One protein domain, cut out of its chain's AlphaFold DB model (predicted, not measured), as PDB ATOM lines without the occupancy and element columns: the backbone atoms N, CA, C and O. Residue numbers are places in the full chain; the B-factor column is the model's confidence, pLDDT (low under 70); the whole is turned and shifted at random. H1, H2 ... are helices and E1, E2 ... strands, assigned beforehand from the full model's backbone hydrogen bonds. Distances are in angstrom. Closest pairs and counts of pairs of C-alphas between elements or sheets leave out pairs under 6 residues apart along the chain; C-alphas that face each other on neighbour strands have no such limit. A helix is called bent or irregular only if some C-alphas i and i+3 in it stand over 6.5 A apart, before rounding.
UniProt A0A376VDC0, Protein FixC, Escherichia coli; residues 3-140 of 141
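Overview. This is residues 3 to 140 of the 141 residues of the protein "Protein FixC" of Escherichia coli (UniProt A0A376VDC0). A twisted five-stranded sheet has H3 over one face and H1 by the end of E3 and the start of E4. After H4 a long tail, residues 109 to 140, swings away and folds back; residues 113 to 120 stick out. The printed part has 138 residues with four named helices and five strands, E1 H1 E2 E3 E4 H2 H3 E5 H4, in sheet order E2 E3 E4 E1 E5, antiparallel. The class is mixed, with under half of the residues in named elements; the whole is only just loose, close to compact, radius of gyration of the C-alphas 17.5 A, spans 55 by 41 by 24 A.

Arrangement. E2, residues 29 to 33, E3, 43 to 48, and E4, 52 to 60, form a meander of hairpins, each strand the antiparallel neighbour of the one before, with N 30 and O 46 at 2.9 A and N 45 and O 56 at 2.8 A. E1, 3 to 10, pairs with E4 (N 7 and O 55, 2.8 A) and E5, 92 to 101 (N 4 and O 99, 2.8 A). H3, 71 to 79, is 8.7 A over the sheet, over E4 and only just over E1, with 3 C-alphas, slantwise at 49 degrees to E4 on the local plane; the closest C-alphas, Ile 57 and Leu 75, are 6.3 A apart. H1, 13 to 20, and H3 on one face make two layers with the sheet. E4, H2 (61 to 64), H3 and E5 form a split strand-helix-strand unit, two same-way strands with E1 between, crossover right-handed. H2 only grazes the sheet; H4, 105 to 108, is not on it. O i to N i+4 pairs are within hydrogen-bond range throughout H1 and in 3 of 5 in H3; H2 and H4 are too short.

Along the chain. E1 begins at C-alpha 3 (-14.296, -11.570, -18.384) and spans 23.3 A, E4 26.4 A, and E5 26.1 A, ending at C-alpha 101 (-17.010, -16.634, -15.868). H3, 13.8 A, is only just irregular: C-alphas 72 and 75 are 6.8 A apart.

Size, cuts and confidence. The farthest C-alphas, Glu 18 and Thr 116, are 55.5 A apart. The printed part has no cut; H3 to E5 is the long link. Residues 112 to 140 are under 70 in pLDDT.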
ATOM      1  N   LEU A   3     -14.345 -12.655 -19.344       91.56
ATOM      2  CA  LEU A   3     -14.296 -11.570 -18.384       91.56
ATOM      3  C   LEU A   3     -15.647 -10.858 -18.393       91.56
ATOM      4  O   LEU A   3     -16.068 -10.313 -19.415       91.56
ATOM      5  N   GLY A   4     -16.303 -10.854 -17.241       93.31
ATOM      6  CA  GLY A   4     -17.367  -9.920 -16.933       93.31
ATOM      7  C   GLY A   4     -16.778  -8.660 -16.308       93.31
ATOM      8  O   GLY A   4     -15.876  -8.754 -15.474       93.31
ATOM      9  N   ILE A   5     -17.299  -7.494 -16.678       94.06
ATOM     10  CA  ILE A   5     -17.066  -6.222 -15.982       94.06
ATOM     11  C   ILE A   5     -18.431  -5.622 -15.673       94.06
ATOM     12  O   ILE A   5     -19.283  -5.565 -16.559       94.06
ATOM     13  N   LYS A   6     -18.644  -5.196 -14.432       95.19
ATOM     14  CA  LYS A   6     -19.913  -4.656 -13.945       95.19
ATOM     15  C   LYS A   6     -19.676  -3.347 -13.207       95.19
ATOM     16  O   LYS A   6     -18.754  -3.236 -12.406       95.19
ATOM     17  N   GLU A   7     -20.567  -2.398 -13.436       95.38
ATOM     18  CA  GLU A   7     -20.689  -1.156 -12.687       95.38
ATOM     19  C   GLU A   7     -22.103  -1.070 -12.096       95.38
ATOM     20  O   GLU A   7     -23.097  -1.379 -12.764       95.38
ATOM     21  N   VAL A   8     -22.193  -0.687 -10.824       96.00
ATOM     22  CA  VAL A   8     -23.462  -0.383 -10.156       96.00
ATOM     23  C   VAL A   8     -23.639   1.123 -10.162       96.00
ATOM     24  O   VAL A   8     -22.793   1.857  -9.654       96.00
ATOM     25  N   LEU A   9     -24.745   1.576 -10.737       96.38
ATOM     26  CA  LEU A   9     -25.063   2.983 -10.927       96.38
ATOM     27  C   LEU A   9     -26.224   3.378 -10.010       96.38
ATOM     28  O   LEU A   9     -27.227   2.666  -9.967       96.38
ATOM     29  N   SER A  10     -26.117   4.494  -9.295       96.50
ATOM     30  CA  SER A  10     -27.220   5.047  -8.504       96.50
ATOM     31  C   SER A  10     -28.289   5.639  -9.420       96.50
ATOM     32  O   SER A  10     -27.976   6.369 -10.366       96.50
ATOM     33  N   LEU A  11     -29.555   5.311  -9.161       94.75
ATOM     34  CA  LEU A  11     -30.684   5.939  -9.839       94.75
ATOM     35  C   LEU A  11     -31.943   5.821  -8.978       94.75
ATOM     36  O   LEU A  11     -32.284   4.730  -8.529       94.75
ATOM     37  N   GLU A  12     -32.636   6.941  -8.780       93.81
ATOM     38  CA  GLU A  12     -33.896   6.976  -8.034       93.81
ATOM     39  C   GLU A  12     -34.948   6.045  -8.648       93.81
ATOM     40  O   GLU A  12     -35.067   5.951  -9.873       93.81
ATOM     41  N   THR A  13     -35.747   5.394  -7.797       92.50
ATOM     42  CA  THR A  13     -36.757   4.405  -8.208       92.50
ATOM     43  C   THR A  13     -37.731   4.969  -9.242       92.50
ATOM     44  O   THR A  13     -37.959   4.339 -10.268       92.50
ATOM     45  N   SER A  14     -38.218   6.198  -9.047       92.81
ATOM     46  CA  SER A  14     -39.132   6.854  -9.993       92.81
ATOM     47  C   SER A  14     -38.508   7.067 -11.377       92.81
ATOM     48  O   SER A  14     -39.177   6.905 -12.393       92.81
ATOM     49  N   ALA A  15     -37.209   7.377 -11.438       94.25
ATOM     50  CA  ALA A  15     -36.489   7.524 -12.698       94.25
ATOM     51  C   ALA A  15     -36.220   6.171 -13.377       94.25
ATOM     52  O   ALA A  15     -36.110   6.117 -14.601       94.25
ATOM     53  N   ILE A  16     -36.098   5.082 -12.608       93.44
ATOM     54  CA  ILE A  16     -36.039   3.718 -13.149       93.44
ATOM     55  C   ILE A  16     -37.397   3.353 -13.758       93.44
ATOM     56  O   ILE A  16     -37.457   2.981 -14.928       93.44
ATOM     57  N   GLU A  17     -38.481   3.513 -13.005       94.38
ATOM     58  CA  GLU A  17     -39.838   3.199 -13.464       94.38
ATOM     59  C   GLU A  17     -40.197   3.969 -14.742       94.38
ATOM     60  O   GLU A  17     -40.622   3.368 -15.730       94.38
ATOM     61  N   GLU A  18     -39.900   5.272 -14.784       94.44
ATOM     62  CA  GLU A  18     -40.139   6.117 -15.956       94.44
ATOM     63  C   GLU A  18     -39.315   5.685 -17.180       94.44
ATOM     64  O   GLU A  18     -39.840   5.621 -18.288       94.44
ATOM     65  N   ARG A  19     -38.021   5.374 -17.021       94.31
ATOM     66  CA  ARG A  19     -37.135   5.057 -18.163       94.31
ATOM     67  C   ARG A  19     -37.363   3.673 -18.748       94.31
ATOM     68  O   ARG A  19     -37.089   3.466 -19.929       94.31
ATOM     69  N   PHE A  20     -37.770   2.727 -17.912       94.31
ATOM     70  CA  PHE A  20     -37.939   1.328 -18.291       94.31
ATOM     71  C   PHE A  20     -39.413   0.937 -18.464       94.31
ATOM     72  O   PHE A  20     -39.679  -0.211 -18.807       94.31
ATOM     73  N   HIS A  21     -40.340   1.890 -18.289       94.12
ATOM     74  CA  HIS A  21     -41.790   1.693 -18.362       94.12
ATOM     75  C   HIS A  21     -42.264   0.574 -17.422       94.12
ATOM     76  O   HIS A  21     -42.932  -0.363 -17.854       94.12
ATOM     77  N   LEU A  22     -41.853   0.656 -16.155       92.75
ATOM     78  CA  LEU A  22     -42.154  -0.345 -15.130       92.75
ATOM     79  C   LEU A  22     -43.244   0.160 -14.189       92.75
ATOM     80  O   LEU A  22     -43.273   1.344 -13.851       92.75
ATOM     81  N   GLU A  23     -44.088  -0.752 -13.717       91.38
ATOM     82  CA  GLU A  23     -45.075  -0.486 -12.669       91.38
ATOM     83  C   GLU A  23     -44.902  -1.475 -11.503       91.38
ATOM     84  O   GLU A  23     -44.351  -2.557 -11.660       91.38
ATOM     85  N   ASN A  24     -45.390  -1.137 -10.306       82.00
ATOM     86  CA  ASN A  24     -45.633  -2.101  -9.218       82.00
ATOM     87  C   ASN A  24     -44.485  -3.096  -8.903       82.00
ATOM     88  O   ASN A  24     -44.707  -4.307  -8.851       82.00
ATOM     89  N   ASN A  25     -43.276  -2.599  -8.611       83.69
ATOM     90  CA  ASN A  25     -42.114  -3.426  -8.229       83.69
ATOM     91  C   ASN A  25     -41.673  -4.433  -9.321       83.69
ATOM     92  O   ASN A  25     -41.083  -5.475  -9.023       83.69
ATOM     93  N   GLU A  26     -41.952  -4.120 -10.586       90.75
ATOM     94  CA  GLU A  26     -41.394  -4.813 -11.745       90.75
ATOM     95  C   GLU A  26     -39.904  -4.500 -11.951       90.75
ATOM     96  O   GLU A  26     -39.337  -3.556 -11.398       90.75
ATOM     97  N   GLY A  27     -39.256  -5.316 -12.782       91.06
ATOM     98  CA  GLY A  27     -37.872  -5.122 -13.187       91.06
ATOM     99  C   GLY A  27     -37.670  -5.446 -14.662       91.06
ATOM    100  O   GLY A  27     -38.316  -6.335 -15.215       91.06
ATOM    101  N   ALA A  28     -36.732  -4.748 -15.290       92.62
ATOM    102  CA  ALA A  28     -36.300  -4.994 -16.653       92.62
ATOM    103  C   ALA A  28     -34.922  -5.662 -16.686       92.62
ATOM    104  O   ALA A  28     -33.995  -5.304 -15.947       92.62
ATOM    105  N   ALA A  29     -34.777  -6.600 -17.621       94.12
ATOM    106  CA  ALA A  29     -33.506  -7.201 -17.983       94.12
ATOM    107  C   ALA A  29     -33.240  -6.999 -19.472       94.12
ATOM    108  O   ALA A  29     -33.876  -7.618 -20.323       94.12
ATOM    109  N   LEU A  30     -32.283  -6.129 -19.780       94.12
ATOM    110  CA  LEU A  30     -31.856  -5.862 -21.144       94.12
ATOM    111  C   LEU A  30     -30.553  -6.598 -21.415       94.12
ATOM    112  O   LEU A  30     -29.563  -6.412 -20.707       94.12
ATOM    113  N   LEU A  31     -30.560  -7.412 -22.466       94.12
ATOM    114  CA  LEU A  31     -29.378  -8.083 -22.985       94.12
ATOM    115  C   LEU A  31     -29.029  -7.472 -24.335       94.12
ATOM    116  O   LEU A  31     -29.868  -7.369 -25.227       94.12
ATOM    117  N   PHE A  32     -27.774  -7.076 -24.476       91.06
ATOM    118  CA  PHE A  32     -27.243  -6.474 -25.683       91.06
ATOM    119  C   PHE A  32     -26.260  -7.441 -26.322       91.06
ATOM    120  O   PHE A  32     -25.386  -8.001 -25.658       91.06
ATOM    121  N   SER A  33     -26.392  -7.596 -27.631       88.44
ATOM    122  CA  SER A  33     -25.443  -8.310 -28.474       88.44
ATOM    123  C   SER A  33     -25.001  -7.372 -29.586       88.44
ATOM    124  O   SER A  33     -25.802  -6.587 -30.096       88.44
ATOM    125  N   GLY A  34     -23.723  -7.420 -29.940       82.56
ATOM    126  CA  GLY A  34     -23.179  -6.594 -31.004       82.56
ATOM    127  C   GLY A  34     -21.691  -6.337 -30.841       82.56
ATOM    128  O   GLY A  34     -20.971  -7.091 -30.192       82.56
ATOM    129  N   ARG A  35     -21.243  -5.232 -31.437       82.25
ATOM    130  CA  ARG A  35     -19.833  -4.837 -31.544       82.25
ATOM    131  C   ARG A  35     -19.277  -4.223 -30.256       82.25
ATOM    132  O   ARG A  35     -18.811  -3.088 -30.244       82.25
ATOM    133  N   ILE A  36     -19.387  -4.953 -29.151       81.69
ATOM    134  CA  ILE A  36     -18.907  -4.506 -27.835       81.69
ATOM    135  C   ILE A  36     -17.393  -4.685 -27.734       81.69
ATOM    136  O   ILE A  36     -16.700  -3.790 -27.261       81.69
ATOM    137  N   CYS A  37     -16.887  -5.805 -28.249       79.50
ATOM    138  CA  CYS A  37     -15.467  -6.112 -28.385       79.50
ATOM    139  C   CYS A  37     -15.043  -6.013 -29.870       79.50
ATOM    140  O   CYS A  37     -14.543  -6.969 -30.452       79.50
ATOM    141  N   ASP A  38     -15.283  -4.858 -30.502       80.31
ATOM    142  CA  ASP A  38     -15.073  -4.614 -31.942       80.31
ATOM    143  C   ASP A  38     -15.862  -5.585 -32.845       80.31
ATOM    144  O   ASP A  38     -17.088  -5.548 -32.856       80.31
ATOM    145  N   ASP A  39     -15.191  -6.412 -33.648       80.94
ATOM    146  CA  ASP A  39     -15.812  -7.436 -34.507       80.94
ATOM    147  C   ASP A  39     -15.844  -8.821 -33.837       80.94
ATOM    148  O   ASP A  39     -16.200  -9.819 -34.462       80.94
ATOM    149  N   LEU A  40     -15.453  -8.893 -32.562       84.12
ATOM    150  CA  LEU A  40     -15.348 -10.136 -31.812       84.12
ATOM    151  C   LEU A  40     -16.597 -10.373 -30.953       84.12
ATOM    152  O   LEU A  40     -17.267  -9.415 -30.553       84.12
ATOM    153  N   PRO A  41     -16.904 -11.643 -30.632       82.12
ATOM    154  CA  PRO A  41     -18.008 -11.982 -29.749       82.12
ATOM    155  C   PRO A  41     -17.944 -11.212 -28.427       82.12
ATOM    156  O   PRO A  41     -16.936 -11.221 -27.723       82.12
ATOM    157  N   GLY A  42     -19.046 -10.559 -28.078       87.25
ATOM    158  CA  GLY A  42     -19.191  -9.817 -26.838       87.25
ATOM    159  C   GLY A  42     -20.658  -9.509 -26.581       87.25
ATOM    160  O   GLY A  42     -21.443  -9.317 -27.511       87.25
ATOM    161  N   GLY A  43     -21.026  -9.489 -25.308       91.94
ATOM    162  CA  GLY A  43     -22.370  -9.174 -24.855       91.94
ATOM    163  C   GLY A  43     -22.344  -8.136 -23.747       91.94
ATOM    164  O   GLY A  43     -21.310  -7.866 -23.137       91.94
ATOM    165  N   ALA A  44     -23.494  -7.535 -23.491       93.81
ATOM    166  CA  ALA A  44     -23.682  -6.660 -22.351       93.81
ATOM    167  C   ALA A  44     -25.058  -6.837 -21.748       93.81
ATOM    168  O   ALA A  44     -25.962  -7.408 -22.355       93.81
ATOM    169  N   PHE A  45     -25.199  -6.344 -20.531       94.88
ATOM    170  CA  PHE A  45     -26.429  -6.418 -19.783       94.88
ATOM    171  C   PHE A  45     -26.700  -5.110 -19.051       94.88
ATOM    172  O   PHE A  45     -25.779  -4.394 -18.651       94.88
ATOM    173  N   LEU A  46     -27.982  -4.826 -18.858       95.56
ATOM    174  CA  LEU A  46     -28.476  -3.765 -17.995       95.56
ATOM    175  C   LEU A  46     -29.681  -4.296 -17.222       95.56
ATOM    176  O   LEU A  46     -30.688  -4.671 -17.822       95.56
ATOM    177  N   TYR A  47     -29.558  -4.327 -15.898       95.19
ATOM    178  CA  TYR A  47     -30.621  -4.747 -14.987       95.19
ATOM    179  C   TYR A  47     -31.061  -3.592 -14.106       95.19
ATOM    180  O   TYR A  47     -30.226  -2.824 -13.618       95.19
ATOM    181  N   THR A  48     -32.363  -3.510 -13.862       94.62
ATOM    182  CA  THR A  48     -32.942  -2.582 -12.893       94.62
ATOM    183  C   THR A  48     -33.020  -3.244 -11.521       94.62
ATOM    184  O   THR A  48     -33.641  -4.296 -11.371       94.62
ATOM    185  N   ASN A  49     -32.406  -2.626 -10.516       92.44
ATOM    186  CA  ASN A  49     -32.667  -2.925  -9.110       92.44
ATOM    187  C   ASN A  49     -33.657  -1.883  -8.552       92.44
ATOM    188  O   ASN A  49     -34.110  -1.007  -9.280       92.44
ATOM    189  N   GLN A  50     -33.952  -1.923  -7.249       90.06
ATOM    190  CA  GLN A  50     -34.900  -0.980  -6.630       90.06
ATOM    191  C   GLN A  50     -34.436   0.488  -6.679       90.06
ATOM    192  O   GLN A  50     -35.240   1.379  -6.916       90.06
ATOM    193  N   GLN A  51     -33.147   0.748  -6.437       92.44
ATOM    194  CA  GLN A  51     -32.567   2.106  -6.355       92.44
ATOM    195  C   GLN A  51     -31.231   2.223  -7.109       92.44
ATOM    196  O   GLN A  51     -30.435   3.141  -6.901       92.44
ATOM    197  N   THR A  52     -30.920   1.223  -7.933       94.69
ATOM    198  CA  THR A  52     -29.668   1.165  -8.689       94.69
ATOM    199  C   THR A  52     -29.881   0.477 -10.029       94.69
ATOM    200  O   THR A  52     -30.828  -0.285 -10.218       94.69
ATOM    201  N   LEU A  53     -28.960   0.703 -10.959       95.56
ATOM    202  CA  LEU A  53     -28.836  -0.060 -12.192       95.56
ATOM    203  C   LEU A  53     -27.564  -0.905 -12.135       95.56
ATOM    204  O   LEU A  53     -26.516  -0.437 -11.701       95.56
ATOM    205  N   SER A  54     -27.642  -2.148 -12.601       95.81
ATOM    206  CA  SER A  54     -26.468  -2.997 -12.817       95.81
ATOM    207  C   SER A  54     -26.161  -3.052 -14.303       95.81
ATOM    208  O   SER A  54     -26.843  -3.754 -15.048       95.81
ATOM    209  N   LEU A  55     -25.136  -2.316 -14.723       95.88
ATOM    210  CA  LEU A  55     -24.655  -2.287 -16.098       95.88
ATOM    211  C   LEU A  55     -23.391  -3.136 -16.196       95.88
ATOM    212  O   LEU A  55     -22.501  -3.019 -15.359       95.88
ATOM    213  N   GLY A  56     -23.264  -3.956 -17.228       94.81
ATOM    214  CA  GLY A  56     -22.025  -4.687 -17.426       94.81
ATOM    215  C   GLY A  56     -21.843  -5.235 -18.820       94.81
ATOM    216  O   GLY A  56     -22.754  -5.236 -19.642       94.81
ATOM    217  N   ILE A  57     -20.631  -5.702 -19.071       94.06
ATOM    218  CA  ILE A  57     -20.212  -6.350 -20.306       94.06
ATOM    219  C   ILE A  57     -19.673  -7.740 -19.987       94.06
ATOM    220  O   ILE A  57     -19.176  -7.991 -18.888       94.06
ATOM    221  N   VAL A  58     -19.747  -8.635 -20.962       92.69
ATOM    222  CA  VAL A  58     -19.156  -9.969 -20.926       92.69
ATOM    223  C   VAL A  58     -18.454 -10.192 -22.258       92.69
ATOM    224  O   VAL A  58     -19.101 -10.195 -23.304       92.69
ATOM    225  N   CYS A  59     -17.136 -10.379 -22.228       91.25
ATOM    226  CA  CYS A  59     -16.368 -10.757 -23.414       91.25
ATOM    227  C   CYS A  59     -15.544 -12.024 -23.137       91.25
ATOM    228  O   CYS A  59     -14.863 -12.100 -22.105       91.25
ATOM    229  N   PRO A  60     -15.542 -13.009 -24.056       89.94
ATOM    230  CA  PRO A  60     -14.638 -14.149 -23.994       89.94
ATOM    231  C   PRO A  60     -13.182 -13.691 -23.904       89.94
ATOM    232  O   PRO A  60     -12.768 -12.760 -24.598       89.94
ATOM    233  N   LEU A  61     -12.367 -14.375 -23.097       90.00
ATOM    234  CA  LEU A  61     -10.941 -14.045 -22.969       90.00
ATOM    235  C   LEU A  61     -10.211 -14.136 -24.317       90.00
ATOM    236  O   LEU A  61      -9.339 -13.319 -24.587       90.00
ATOM    237  N   SER A  62     -10.606 -15.073 -25.187       88.44
ATOM    238  CA  SER A  62     -10.076 -15.193 -26.553       88.44
ATOM    239  C   SER A  62     -10.363 -13.969 -27.424       88.44
ATOM    240  O   SER A  62      -9.576 -13.649 -28.307       88.44
ATOM    241  N   SER A  63     -11.481 -13.284 -27.177       87.81
ATOM    242  CA  SER A  63     -11.827 -12.042 -27.866       87.81
ATOM    243  C   SER A  63     -11.031 -10.871 -27.291       87.81
ATOM    244  O   SER A  63     -10.503 -10.043 -28.024       87.81
ATOM    245  N   LEU A  64     -10.848 -10.828 -25.971       87.44
ATOM    246  CA  LEU A  64     -10.066  -9.774 -25.326       87.44
ATOM    247  C   LEU A  64      -8.584  -9.793 -25.707       87.44
ATOM    248  O   LEU A  64      -7.993  -8.727 -25.838       87.44
ATOM    249  N   THR A  65      -7.985 -10.966 -25.923       86.69
ATOM    250  CA  THR A  65      -6.583 -11.057 -26.367       86.69
ATOM    251  C   THR A  65      -6.368 -10.600 -27.809       86.69
ATOM    252  O   THR A  65      -5.241 -10.276 -28.177       86.69
ATOM    253  N   GLN A  66      -7.422 -10.577 -28.626       85.69
ATOM    254  CA  GLN A  66      -7.386 -10.128 -30.023       85.69
ATOM    255  C   GLN A  66      -7.885  -8.686 -30.195       85.69
ATOM    256  O   GLN A  66      -7.577  -8.037 -31.197       85.69
ATOM    257  N   SER A  67      -8.656  -8.189 -29.226       83.25
ATOM    258  CA  SER A  67      -9.168  -6.823 -29.183       83.25
ATOM    259  C   SER A  67      -8.028  -5.808 -29.117       83.25
ATOM    260  O   SER A  67      -7.044  -5.985 -28.400       83.25
ATOM    261  N   ARG A  68      -8.188  -4.689 -29.830       84.06
ATOM    262  CA  ARG A  68      -7.274  -3.536 -29.724       84.06
ATOM    263  C   ARG A  68      -7.641  -2.613 -28.563       84.06
ATOM    264  O   ARG A  68      -6.898  -1.686 -28.251       84.06
ATOM    265  N   VAL A  69      -8.802  -2.842 -27.961       85.44
ATOM    266  CA  VAL A  69      -9.364  -2.037 -26.883       85.44
ATOM    267  C   VAL A  69      -9.049  -2.702 -25.550       85.44
ATOM    268  O   VAL A  69      -9.381  -3.882 -25.379       85.44
ATOM    269  N   PRO A  70      -8.452  -1.977 -24.588       88.12
ATOM    270  CA  PRO A  70      -8.202  -2.527 -23.267       88.12
ATOM    271  C   PRO A  70      -9.527  -2.835 -22.567       88.12
ATOM    272  O   PRO A  70     -10.495  -2.080 -22.662       88.12
ATOM    273  N   ALA A  71      -9.560  -3.940 -21.820       87.31
ATOM    274  CA  ALA A  71     -10.784  -4.422 -21.187       87.31
ATOM    275  C   ALA A  71     -11.450  -3.373 -20.274       87.31
ATOM    276  O   ALA A  71     -12.672  -3.263 -20.250       87.31
ATOM    277  N   SER A  72     -10.648  -2.554 -19.586       87.81
ATOM    278  CA  SER A  72     -11.112  -1.462 -18.720       87.81
ATOM    279  C   SER A  72     -11.885  -0.362 -19.455       87.81
ATOM    280  O   SER A  72     -12.707   0.312 -18.843       87.81
ATOM    281  N   GLU A  73     -11.658  -0.170 -20.756       90.88
ATOM    282  CA  GLU A  73     -12.349   0.856 -21.546       90.88
ATOM    283  C   GLU A  73     -13.663   0.368 -22.155       90.88
ATOM    284  O   GLU A  73     -14.504   1.182 -22.534       90.88
ATOM    285  N   LEU A  74     -13.858  -0.946 -22.272       91.38
ATOM    286  CA  LEU A  74     -15.002  -1.511 -22.985       91.38
ATOM    287  C   LEU A  74     -16.337  -1.082 -22.365       91.38
ATOM    288  O   LEU A  74     -17.254  -0.693 -23.089       91.38
ATOM    289  N   LEU A  75     -16.435  -1.079 -21.030       93.00
ATOM    290  CA  LEU A  75     -17.651  -0.638 -20.346       93.00
ATOM    291  C   LEU A  75     -17.890   0.864 -20.549       93.00
ATOM    292  O   LEU A  75     -19.009   1.277 -20.848       93.00
ATOM    293  N   ALA A  76     -16.833   1.678 -20.469       92.75
ATOM    294  CA  ALA A  76     -16.920   3.115 -20.717       92.75
ATOM    295  C   ALA A  76     -17.388   3.420 -22.149       92.75
ATOM    296  O   ALA A  76     -18.243   4.282 -22.346       92.75
ATOM    297  N   ARG A  77     -16.902   2.673 -23.148       92.31
ATOM    298  CA  ARG A  77     -17.385   2.774 -24.533       92.31
ATOM    299  C   ARG A  77     -18.843   2.354 -24.646       92.31
ATOM    300  O   ARG A  77     -19.630   3.075 -25.258       92.31
ATOM    301  N   PHE A  78     -19.231   1.250 -24.010       93.12
ATOM    302  CA  PHE A  78     -20.612   0.773 -24.029       93.12
ATOM    303  C   PHE A  78     -21.596   1.803 -23.446       93.12
ATOM    304  O   PHE A  78     -22.658   2.031 -24.023       93.12
ATOM    305  N   LYS A  79     -21.208   2.532 -22.391       94.19
ATOM    306  CA  LYS A  79     -21.995   3.644 -21.818       94.19
ATOM    307  C   LYS A  79     -22.284   4.773 -22.815       94.19
ATOM    308  O   LYS A  79     -23.278   5.480 -22.664       94.19
ATOM    309  N   THR A  80     -21.450   4.952 -23.843       93.81
ATOM    310  CA  THR A  80     -21.677   5.971 -24.885       93.81
ATOM    311  C   THR A  80     -22.690   5.542 -25.949       93.81
ATOM    312  O   THR A  80     -23.154   6.392 -26.712       93.81
ATOM    313  N   HIS A  81     -23.065   4.257 -25.994       93.81
ATOM    314  CA  HIS A  81     -23.968   3.716 -27.004       93.81
ATOM    315  C   HIS A  81     -25.338   4.422 -26.955       93.81
ATOM    316  O   HIS A  81     -25.900   4.573 -25.867       93.81
ATOM    317  N   PRO A  82     -25.926   4.831 -28.099       92.94
ATOM    318  CA  PRO A  82     -27.152   5.638 -28.135       92.94
ATOM    319  C   PRO A  82     -28.361   4.959 -27.479       92.94
ATOM    320  O   PRO A  82     -29.225   5.652 -26.954       92.94
ATOM    321  N   ALA A  83     -28.403   3.624 -27.457       91.38
ATOM    322  CA  ALA A  83     -29.448   2.874 -26.756       91.38
ATOM    323  C   ALA A  83     -29.266   2.839 -25.225       91.38
ATOM    324  O   ALA A  83     -30.230   2.635 -24.499       91.38
ATOM    325  N   VAL A  84     -28.039   3.029 -24.725       94.25
ATOM    326  CA  VAL A  84     -27.700   2.894 -23.295       94.25
ATOM    327  C   VAL A  84     -27.610   4.259 -22.628       94.25
ATOM    328  O   VAL A  84     -28.134   4.454 -21.536       94.25
ATOM    329  N   ARG A  85     -26.984   5.231 -23.301       95.25
ATOM    330  CA  ARG A  85     -26.725   6.576 -22.780       95.25
ATOM    331  C   ARG A  85     -27.964   7.268 -22.178       95.25
ATOM    332  O   ARG A  85     -27.804   7.888 -21.127       95.25
ATOM    333  N   PRO A  86     -29.175   7.197 -22.771       95.12
ATOM    334  CA  PRO A  86     -30.372   7.789 -22.168       95.12
ATOM    335  C   PRO A  86     -30.789   7.093 -20.866       95.12
ATOM    336  O   PRO A  86     -31.215   7.760 -19.927       95.12
ATOM    337  N   LEU A  87     -30.609   5.770 -20.789       94.75
ATOM    338  CA  LEU A  87     -31.013   4.948 -19.645       94.75
ATOM    339  C   LEU A  87     -30.146   5.207 -18.409       94.75
ATOM    340  O   LEU A  87     -30.645   5.160 -17.289       94.75
ATOM    341  N   ILE A  88     -28.871   5.545 -18.610       95.25
ATOM    342  CA  ILE A  88     -27.890   5.796 -17.538       95.25
ATOM    343  C   ILE A  88     -27.600   7.289 -17.318       95.25
ATOM    344  O   ILE A  88     -26.581   7.667 -16.746       95.25
ATOM    345  N   LYS A  89     -28.457   8.185 -17.815       94.06
ATOM    346  CA  LYS A  89     -28.255   9.628 -17.640       94.06
ATOM    347  C   LYS A  89     -28.421  10.022 -16.164       94.06
ATOM    348  O   LYS A  89     -29.334   9.533 -15.502       94.06
ATOM    349  N   ASN A  90     -27.604  10.959 -15.679       93.94
ATOM    350  CA  ASN A  90     -27.654  11.480 -14.303       93.94
ATOM    351  C   ASN A  90     -27.501  10.394 -13.219       93.94
ATOM    352  O   ASN A  90     -28.126  10.488 -12.170       93.94
ATOM    353  N   THR A  91     -26.712   9.356 -13.489       94.56
ATOM    354  CA  THR A  91     -26.373   8.320 -12.506       94.56
ATOM    355  C   THR A  91     -24.963   8.524 -11.969       94.56
ATOM    356  O   THR A  91     -24.089   8.952 -12.729       94.56
ATOM    357  N   GLU A  92     -24.698   8.113 -10.733       94.69
ATOM    358  CA  GLU A  92     -23.344   8.070 -10.169       94.69
ATOM    359  C   GLU A  92     -22.854   6.625 -10.023       94.69
ATOM    360  O   GLU A  92     -23.640   5.714  -9.777       94.69
ATOM    361  N   SER A  93     -21.551   6.393 -10.186       95.06
ATOM    362  CA  SER A  93     -20.960   5.062 -10.002       95.06
ATOM    363  C   SER A  93     -20.788   4.760  -8.518       95.06
ATOM    364  O   SER A  93     -20.018   5.437  -7.841       95.06
ATOM    365  N   LEU A  94     -21.448   3.711  -8.031       94.69
ATOM    366  CA  LEU A  94     -21.333   3.234  -6.650       94.69
ATOM    367  C   LEU A  94     -20.291   2.123  -6.504       94.69
ATOM    368  O   LEU A  94     -19.566   2.073  -5.515       94.69
ATOM    369  N   GLU A  95     -20.208   1.233  -7.490       94.44
ATOM    370  CA  GLU A  95     -19.324   0.067  -7.458       94.44
ATOM    371  C   GLU A  95     -18.822  -0.247  -8.865       94.44
ATOM    372  O   GLU A  95     -19.570  -0.119  -9.833       94.44
ATOM    373  N   TYR A  96     -17.574  -0.700  -8.972       93.75
ATOM    374  CA  TYR A  96     -16.985  -1.197 -10.209       93.75
ATOM    375  C   TYR A  96     -16.204  -2.480  -9.919       93.75
ATOM    376  O   TYR A  96     -15.315  -2.491  -9.067       93.75
ATOM    377  N   GLY A  97     -16.520  -3.556 -10.636       92.94
ATOM    378  CA  GLY A  97     -15.939  -4.876 -10.413       92.94
ATOM    379  C   GLY A  97     -15.714  -5.662 -11.700       92.94
ATOM    380  O   GLY A  97     -16.358  -5.435 -12.725       92.94
ATOM    381  N   ALA A  98     -14.797  -6.627 -11.630       93.56
ATOM    382  CA  ALA A  98     -14.516  -7.586 -12.694       93.56
ATOM    383  C   ALA A  98     -14.569  -9.025 -12.147       93.56
ATOM    384  O   ALA A  98     -14.139  -9.270 -11.021       93.56
ATOM    385  N   HIS A  99     -15.082  -9.979 -12.927       92.06
ATOM    386  CA  HIS A  99     -15.163 -11.390 -12.535       92.06
ATOM    387  C   HIS A  99     -14.970 -12.307 -13.743       92.06
ATOM    388  O   HIS A  99     -15.417 -11.992 -14.846       92.06
ATOM    389  N   LEU A 100     -14.316 -13.455 -13.550       90.44
ATOM    390  CA  LEU A 100     -14.137 -14.449 -14.608       90.44
ATOM    391  C   LEU A 100     -15.261 -15.480 -14.576       90.44
ATOM    392  O   LEU A 100     -15.485 -16.134 -13.563       90.44
ATOM    393  N   VAL A 101     -15.924 -15.667 -15.712       86.81
ATOM    394  CA  VAL A 101     -17.010 -16.634 -15.868       86.81
ATOM    395  C   VAL A 101     -16.508 -17.847 -16.660       86.81
ATOM    396  O   VAL A 101     -15.971 -17.698 -17.768       86.81
ATOM    397  N   PRO A 102     -16.634 -19.074 -16.124       85.25
ATOM    398  CA  PRO A 102     -16.322 -20.280 -16.873       85.25
ATOM    399  C   PRO A 102     -17.401 -20.540 -17.934       85.25
ATOM    400  O   PRO A 102     -18.560 -20.775 -17.621       85.25
ATOM    401  N   GLU A 103     -16.997 -20.540 -19.203       83.94
ATOM    402  CA  GLU A 103     -17.885 -20.776 -20.361       83.94
ATOM    403  C   GLU A 103     -17.658 -22.144 -21.017       83.94
ATOM    404  O   GLU A 103     -18.262 -22.470 -22.031       83.94
ATOM    405  N   GLY A 104     -16.745 -22.949 -20.472       78.06
ATOM    406  CA  GLY A 104     -16.332 -24.216 -21.080       78.06
ATOM    407  C   GLY A 104     -17.346 -25.360 -20.945       78.06
ATOM    408  O   GLY A 104     -17.107 -26.453 -21.461       78.06
ATOM    409  N   GLY A 105     -18.462 -25.111 -20.249       80.19
ATOM    410  CA  GLY A 105     -19.571 -26.046 -20.082       80.19
ATOM    411  C   GLY A 105     -19.142 -27.416 -19.553       80.19
ATOM    412  O   GLY A 105     -18.188 -27.537 -18.783       80.19
ATOM    413  N   LEU A 106     -19.842 -28.458 -20.008       79.19
ATOM    414  CA  LEU A 106     -19.586 -29.848 -19.621       79.19
ATOM    415  C   LEU A 106     -18.170 -30.317 -19.993       79.19
ATOM    416  O   LEU A 106     -17.555 -31.074 -19.252       79.19
ATOM    417  N   HIS A 107     -17.623 -29.834 -21.113       82.00
ATOM    418  CA  HIS A 107     -16.301 -30.235 -21.605       82.00
ATOM    419  C   HIS A 107     -15.141 -29.733 -20.743       82.00
ATOM    420  O   HIS A 107     -14.051 -30.290 -20.802       82.00
ATOM    421  N   SER A 108     -15.360 -28.673 -19.967       81.81
ATOM    422  CA  SER A 108     -14.352 -28.116 -19.057       81.81
ATOM    423  C   SER A 108     -14.608 -28.487 -17.598       81.81
ATOM    424  O   SER A 108     -13.978 -27.928 -16.700       81.81
ATOM    425  N   MET A 109     -15.545 -29.404 -17.350       81.00
ATOM    426  CA  MET A 109     -15.812 -29.902 -16.013       81.00
ATOM    427  C   MET A 109     -14.662 -30.828 -15.582       81.00
ATOM    428  O   MET A 109     -14.322 -31.755 -16.320       81.00
ATOM    429  N   PRO A 110     -14.032 -30.592 -14.417       78.94
ATOM    430  CA  PRO A 110     -12.981 -31.475 -13.932       78.94
ATOM    431  C   PRO A 110     -13.553 -32.864 -13.632       78.94
ATOM    432  O   PRO A 110     -14.723 -33.005 -13.271       78.94
ATOM    433  N   VAL A 111     -12.707 -33.891 -13.743       78.00
ATOM    434  CA  VAL A 111     -13.065 -35.254 -13.330       78.00
ATOM    435  C   VAL A 111     -13.462 -35.227 -11.855       78.00
ATOM    436  O   VAL A 111     -12.670 -34.851 -10.991       78.00
ATOM    437  N   GLN A 112     -14.704 -35.615 -11.567       69.94
ATOM    438  CA  GLN A 112     -15.199 -35.722 -10.202       69.94
ATOM    439  C   GLN A 112     -14.709 -37.043  -9.605       69.94
ATOM    440  O   GLN A 112     -15.203 -38.113  -9.956       69.94
ATOM    441  N   TYR A 113     -13.719 -36.983  -8.718       60.66
ATOM    442  CA  TYR A 113     -13.335 -38.150  -7.928       60.66
ATOM    443  C   TYR A 113     -14.422 -38.451  -6.883       60.66
ATOM    444  O   TYR A 113     -14.972 -37.508  -6.302       60.66
ATOM    445  N   PRO A 114     -14.740 -39.733  -6.615       56.56
ATOM    446  CA  PRO A 114     -15.652 -40.091  -5.540       56.56
ATOM    447  C   PRO A 114     -15.103 -39.537  -4.227       56.56
ATOM    448  O   PRO A 114     -13.944 -39.749  -3.869       56.56
ATOM    449  N   VAL A 115     -15.945 -38.771  -3.545       55.97
ATOM    450  CA  VAL A 115     -15.595 -38.014  -2.350       55.97
ATOM    451  C   VAL A 115     -15.256 -38.992  -1.223       55.97
ATOM    452  O   VAL A 115     -16.147 -39.512  -0.556       55.97
ATOM    453  N   THR A 116     -13.974 -39.271  -0.989       46.66
ATOM    454  CA  THR A 116     -13.549 -39.845   0.291       46.66
ATOM    455  C   THR A 116     -13.897 -38.831   1.375       46.66
ATOM    456  O   THR A 116     -13.529 -37.659   1.264       46.66
ATOM    457  N   ALA A 117     -14.673 -39.278   2.364       50.84
ATOM    458  CA  ALA A 117     -15.293 -38.476   3.414       50.84
ATOM    459  C   ALA A 117     -14.412 -37.301   3.886       50.84
ATOM    460  O   ALA A 117     -13.407 -37.506   4.559       50.84
ATOM    461  N   GLY A 118     -14.800 -36.071   3.520       53.97
ATOM    462  CA  GLY A 118     -14.206 -34.834   4.046       53.97
ATOM    463  C   GLY A 118     -13.827 -33.757   3.021       53.97
ATOM    464  O   GLY A 118     -13.674 -32.604   3.413       53.97
ATOM    465  N   CYS A 119     -13.708 -34.075   1.726       48.03
ATOM    466  CA  CYS A 119     -13.338 -33.087   0.696       48.03
ATOM    467  C   CYS A 119     -14.571 -32.528  -0.033       48.03
ATOM    468  O   CYS A 119     -15.063 -33.125  -0.986       48.03
ATOM    469  N   TRP A 120     -15.078 -31.371   0.394       49.56
ATOM    470  CA  TRP A 120     -16.218 -30.721  -0.259       49.56
ATOM    471  C   TRP A 120     -15.759 -29.891  -1.460       49.56
ATOM    472  O   TRP A 120     -15.048 -28.901  -1.305       49.56
ATOM    473  N   TRP A 121     -16.202 -30.261  -2.661       47.56
ATOM    474  CA  TRP A 121     -16.080 -29.412  -3.843       47.56
ATOM    475  C   TRP A 121     -17.326 -28.531  -3.959       47.56
ATOM    476  O   TRP A 121     -18.392 -29.007  -4.340       47.56
ATOM    477  N   ALA A 122     -17.196 -27.242  -3.645       57.28
ATOM    478  CA  ALA A 122     -18.208 -26.240  -3.965       57.28
ATOM    479  C   ALA A 122     -17.810 -25.558  -5.275       57.28
ATOM    480  O   ALA A 122     -17.008 -24.624  -5.287       57.28
ATOM    481  N   MET A 123     -18.327 -26.057  -6.396       48.62
ATOM    482  CA  MET A 123     -18.088 -25.432  -7.690       48.62
ATOM    483  C   MET A 123     -19.256 -24.519  -8.036       48.62
ATOM    484  O   MET A 123     -20.399 -24.966  -8.123       48.62
ATOM    485  N   ARG A 124     -18.976 -23.235  -8.271       47.06
ATOM    486  CA  ARG A 124     -19.957 -22.277  -8.794       47.06
ATOM    487  C   ARG A 124     -20.098 -22.474 -10.310       47.06
ATOM    488  O   ARG A 124     -19.798 -21.590 -11.102       47.06
ATOM    489  N   CYS A 125     -20.480 -23.683 -10.713       38.69
ATOM    490  CA  CYS A 125     -20.795 -24.027 -12.095       38.69
ATOM    491  C   CYS A 125     -22.302 -23.874 -12.294       38.69
ATOM    492  O   CYS A 125     -23.086 -24.672 -11.785       38.69
ATOM    493  N   ALA A 126     -22.714 -22.844 -13.030       38.00
ATOM    494  CA  ALA A 126     -24.095 -22.684 -13.454       38.00
ATOM    495  C   ALA A 126     -24.394 -23.668 -14.599       38.00
ATOM    496  O   ALA A 126     -24.139 -23.373 -15.764       38.00
ATOM    497  N   VAL A 127     -24.926 -24.847 -14.276       32.22
ATOM    498  CA  VAL A 127     -25.732 -25.615 -15.236       32.22
ATOM    499  C   VAL A 127     -27.173 -25.170 -15.018       32.22
ATOM    500  O   VAL A 127     -27.789 -25.502 -14.009       32.22
ATOM    501  N   ALA A 128     -27.679 -24.336 -15.925       31.78
ATOM    502  CA  ALA A 128     -29.030 -23.805 -15.836       31.78
ATOM    503  C   ALA A 128     -30.056 -24.866 -16.266       31.78
ATOM    504  O   ALA A 128     -30.163 -25.190 -17.443       31.78
ATOM    505  N   SER A 129     -30.834 -25.345 -15.297       27.20
ATOM    506  CA  SER A 129     -32.211 -25.816 -15.480       27.20
ATOM    507  C   SER A 129     -33.025 -25.281 -14.306       27.20
ATOM    508  O   SER A 129     -33.264 -26.013 -13.351       27.20
ATOM    509  N   ILE A 130     -33.381 -23.988 -14.314       31.39
ATOM    510  CA  ILE A 130     -34.277 -23.404 -13.301       31.39
ATOM    511  C   ILE A 130     -35.202 -22.366 -13.966       31.39
ATOM    512  O   ILE A 130     -34.707 -21.484 -14.672       31.39
ATOM    513  N   PRO A 131     -36.529 -22.468 -13.761       29.69
ATOM    514  CA  PRO A 131     -37.525 -21.547 -14.286       29.69
ATOM    515  C   PRO A 131     -37.631 -20.339 -13.356       29.69
ATOM    516  O   PRO A 131     -38.470 -20.328 -12.476       29.69
ATOM    517  N   GLU A 132     -36.733 -19.371 -13.491       29.02
ATOM    518  CA  GLU A 132     -36.870 -17.992 -13.000       29.02
ATOM    519  C   GLU A 132     -35.582 -17.254 -13.392       29.02
ATOM    520  O   GLU A 132     -34.506 -17.851 -13.426       29.02
ATOM    521  N   PHE A 133     -35.674 -15.977 -13.765       37.53
ATOM    522  CA  PHE A 133     -34.549 -15.176 -14.261       37.53
ATOM    523  C   PHE A 133     -33.770 -14.509 -13.101       37.53
ATOM    524  O   PHE A 133     -34.108 -13.388 -12.724       37.53
ATOM    525  N   PRO A 134     -32.678 -15.111 -12.570       35.62
ATOM    526  CA  PRO A 134     -31.664 -14.305 -11.886       35.62
ATOM    527  C   PRO A 134     -30.221 -14.607 -12.331       35.62
ATOM    528  O   PRO A 134     -29.285 -14.253 -11.616       35.62
ATOM    529  N   CYS A 135     -29.992 -15.250 -13.484       32.75
ATOM    530  CA  CYS A 135     -28.672 -15.797 -13.857       32.75
ATOM    531  C   CYS A 135     -27.486 -14.821 -13.726       32.75
ATOM    532  O   CYS A 135     -26.391 -15.241 -13.361       32.75
ATOM    533  N   ALA A 136     -27.674 -13.526 -13.972       36.47
ATOM    534  CA  ALA A 136     -26.564 -12.577 -13.959       36.47
ATOM    535  C   ALA A 136     -26.383 -11.812 -12.638       36.47
ATOM    536  O   ALA A 136     -25.298 -11.292 -12.391       36.47
ATOM    537  N   ALA A 137     -27.391 -11.772 -11.760       37.78
ATOM    538  CA  ALA A 137     -27.260 -11.123 -10.452       37.78
ATOM    539  C   ALA A 137     -26.376 -11.941  -9.492       37.78
ATOM    540  O   ALA A 137     -25.662 -11.370  -8.668       37.78
ATOM    541  N   TRP A 138     -26.378 -13.273  -9.625       34.22
ATOM    542  CA  TRP A 138     -25.634 -14.172  -8.739       34.22
ATOM    543  C   TRP A 138     -24.134 -14.230  -9.016       34.22
ATOM    544  O   TRP A 138     -23.379 -14.429  -8.078       34.22
ATOM    545  N   ILE A 139     -23.677 -14.021 -10.255       49.41
ATOM    546  CA  ILE A 139     -22.239 -14.072 -10.598       49.41
ATOM    547  C   ILE A 139     -21.425 -13.059  -9.770       49.41
ATOM    548  O   ILE A 139     -20.259 -13.298  -9.470       49.41
ATOM    549  N   TRP A 140     -22.067 -11.963  -9.365       42.19
ATOM    550  CA  TRP A 140     -21.455 -10.801  -8.720       42.19
ATOM    551  C   TRP A 140     -21.796 -10.646  -7.233       42.19
ATOM    552  O   TRP A 140     -21.482  -9.609  -6.657       42.19
TER     553      TRP A 140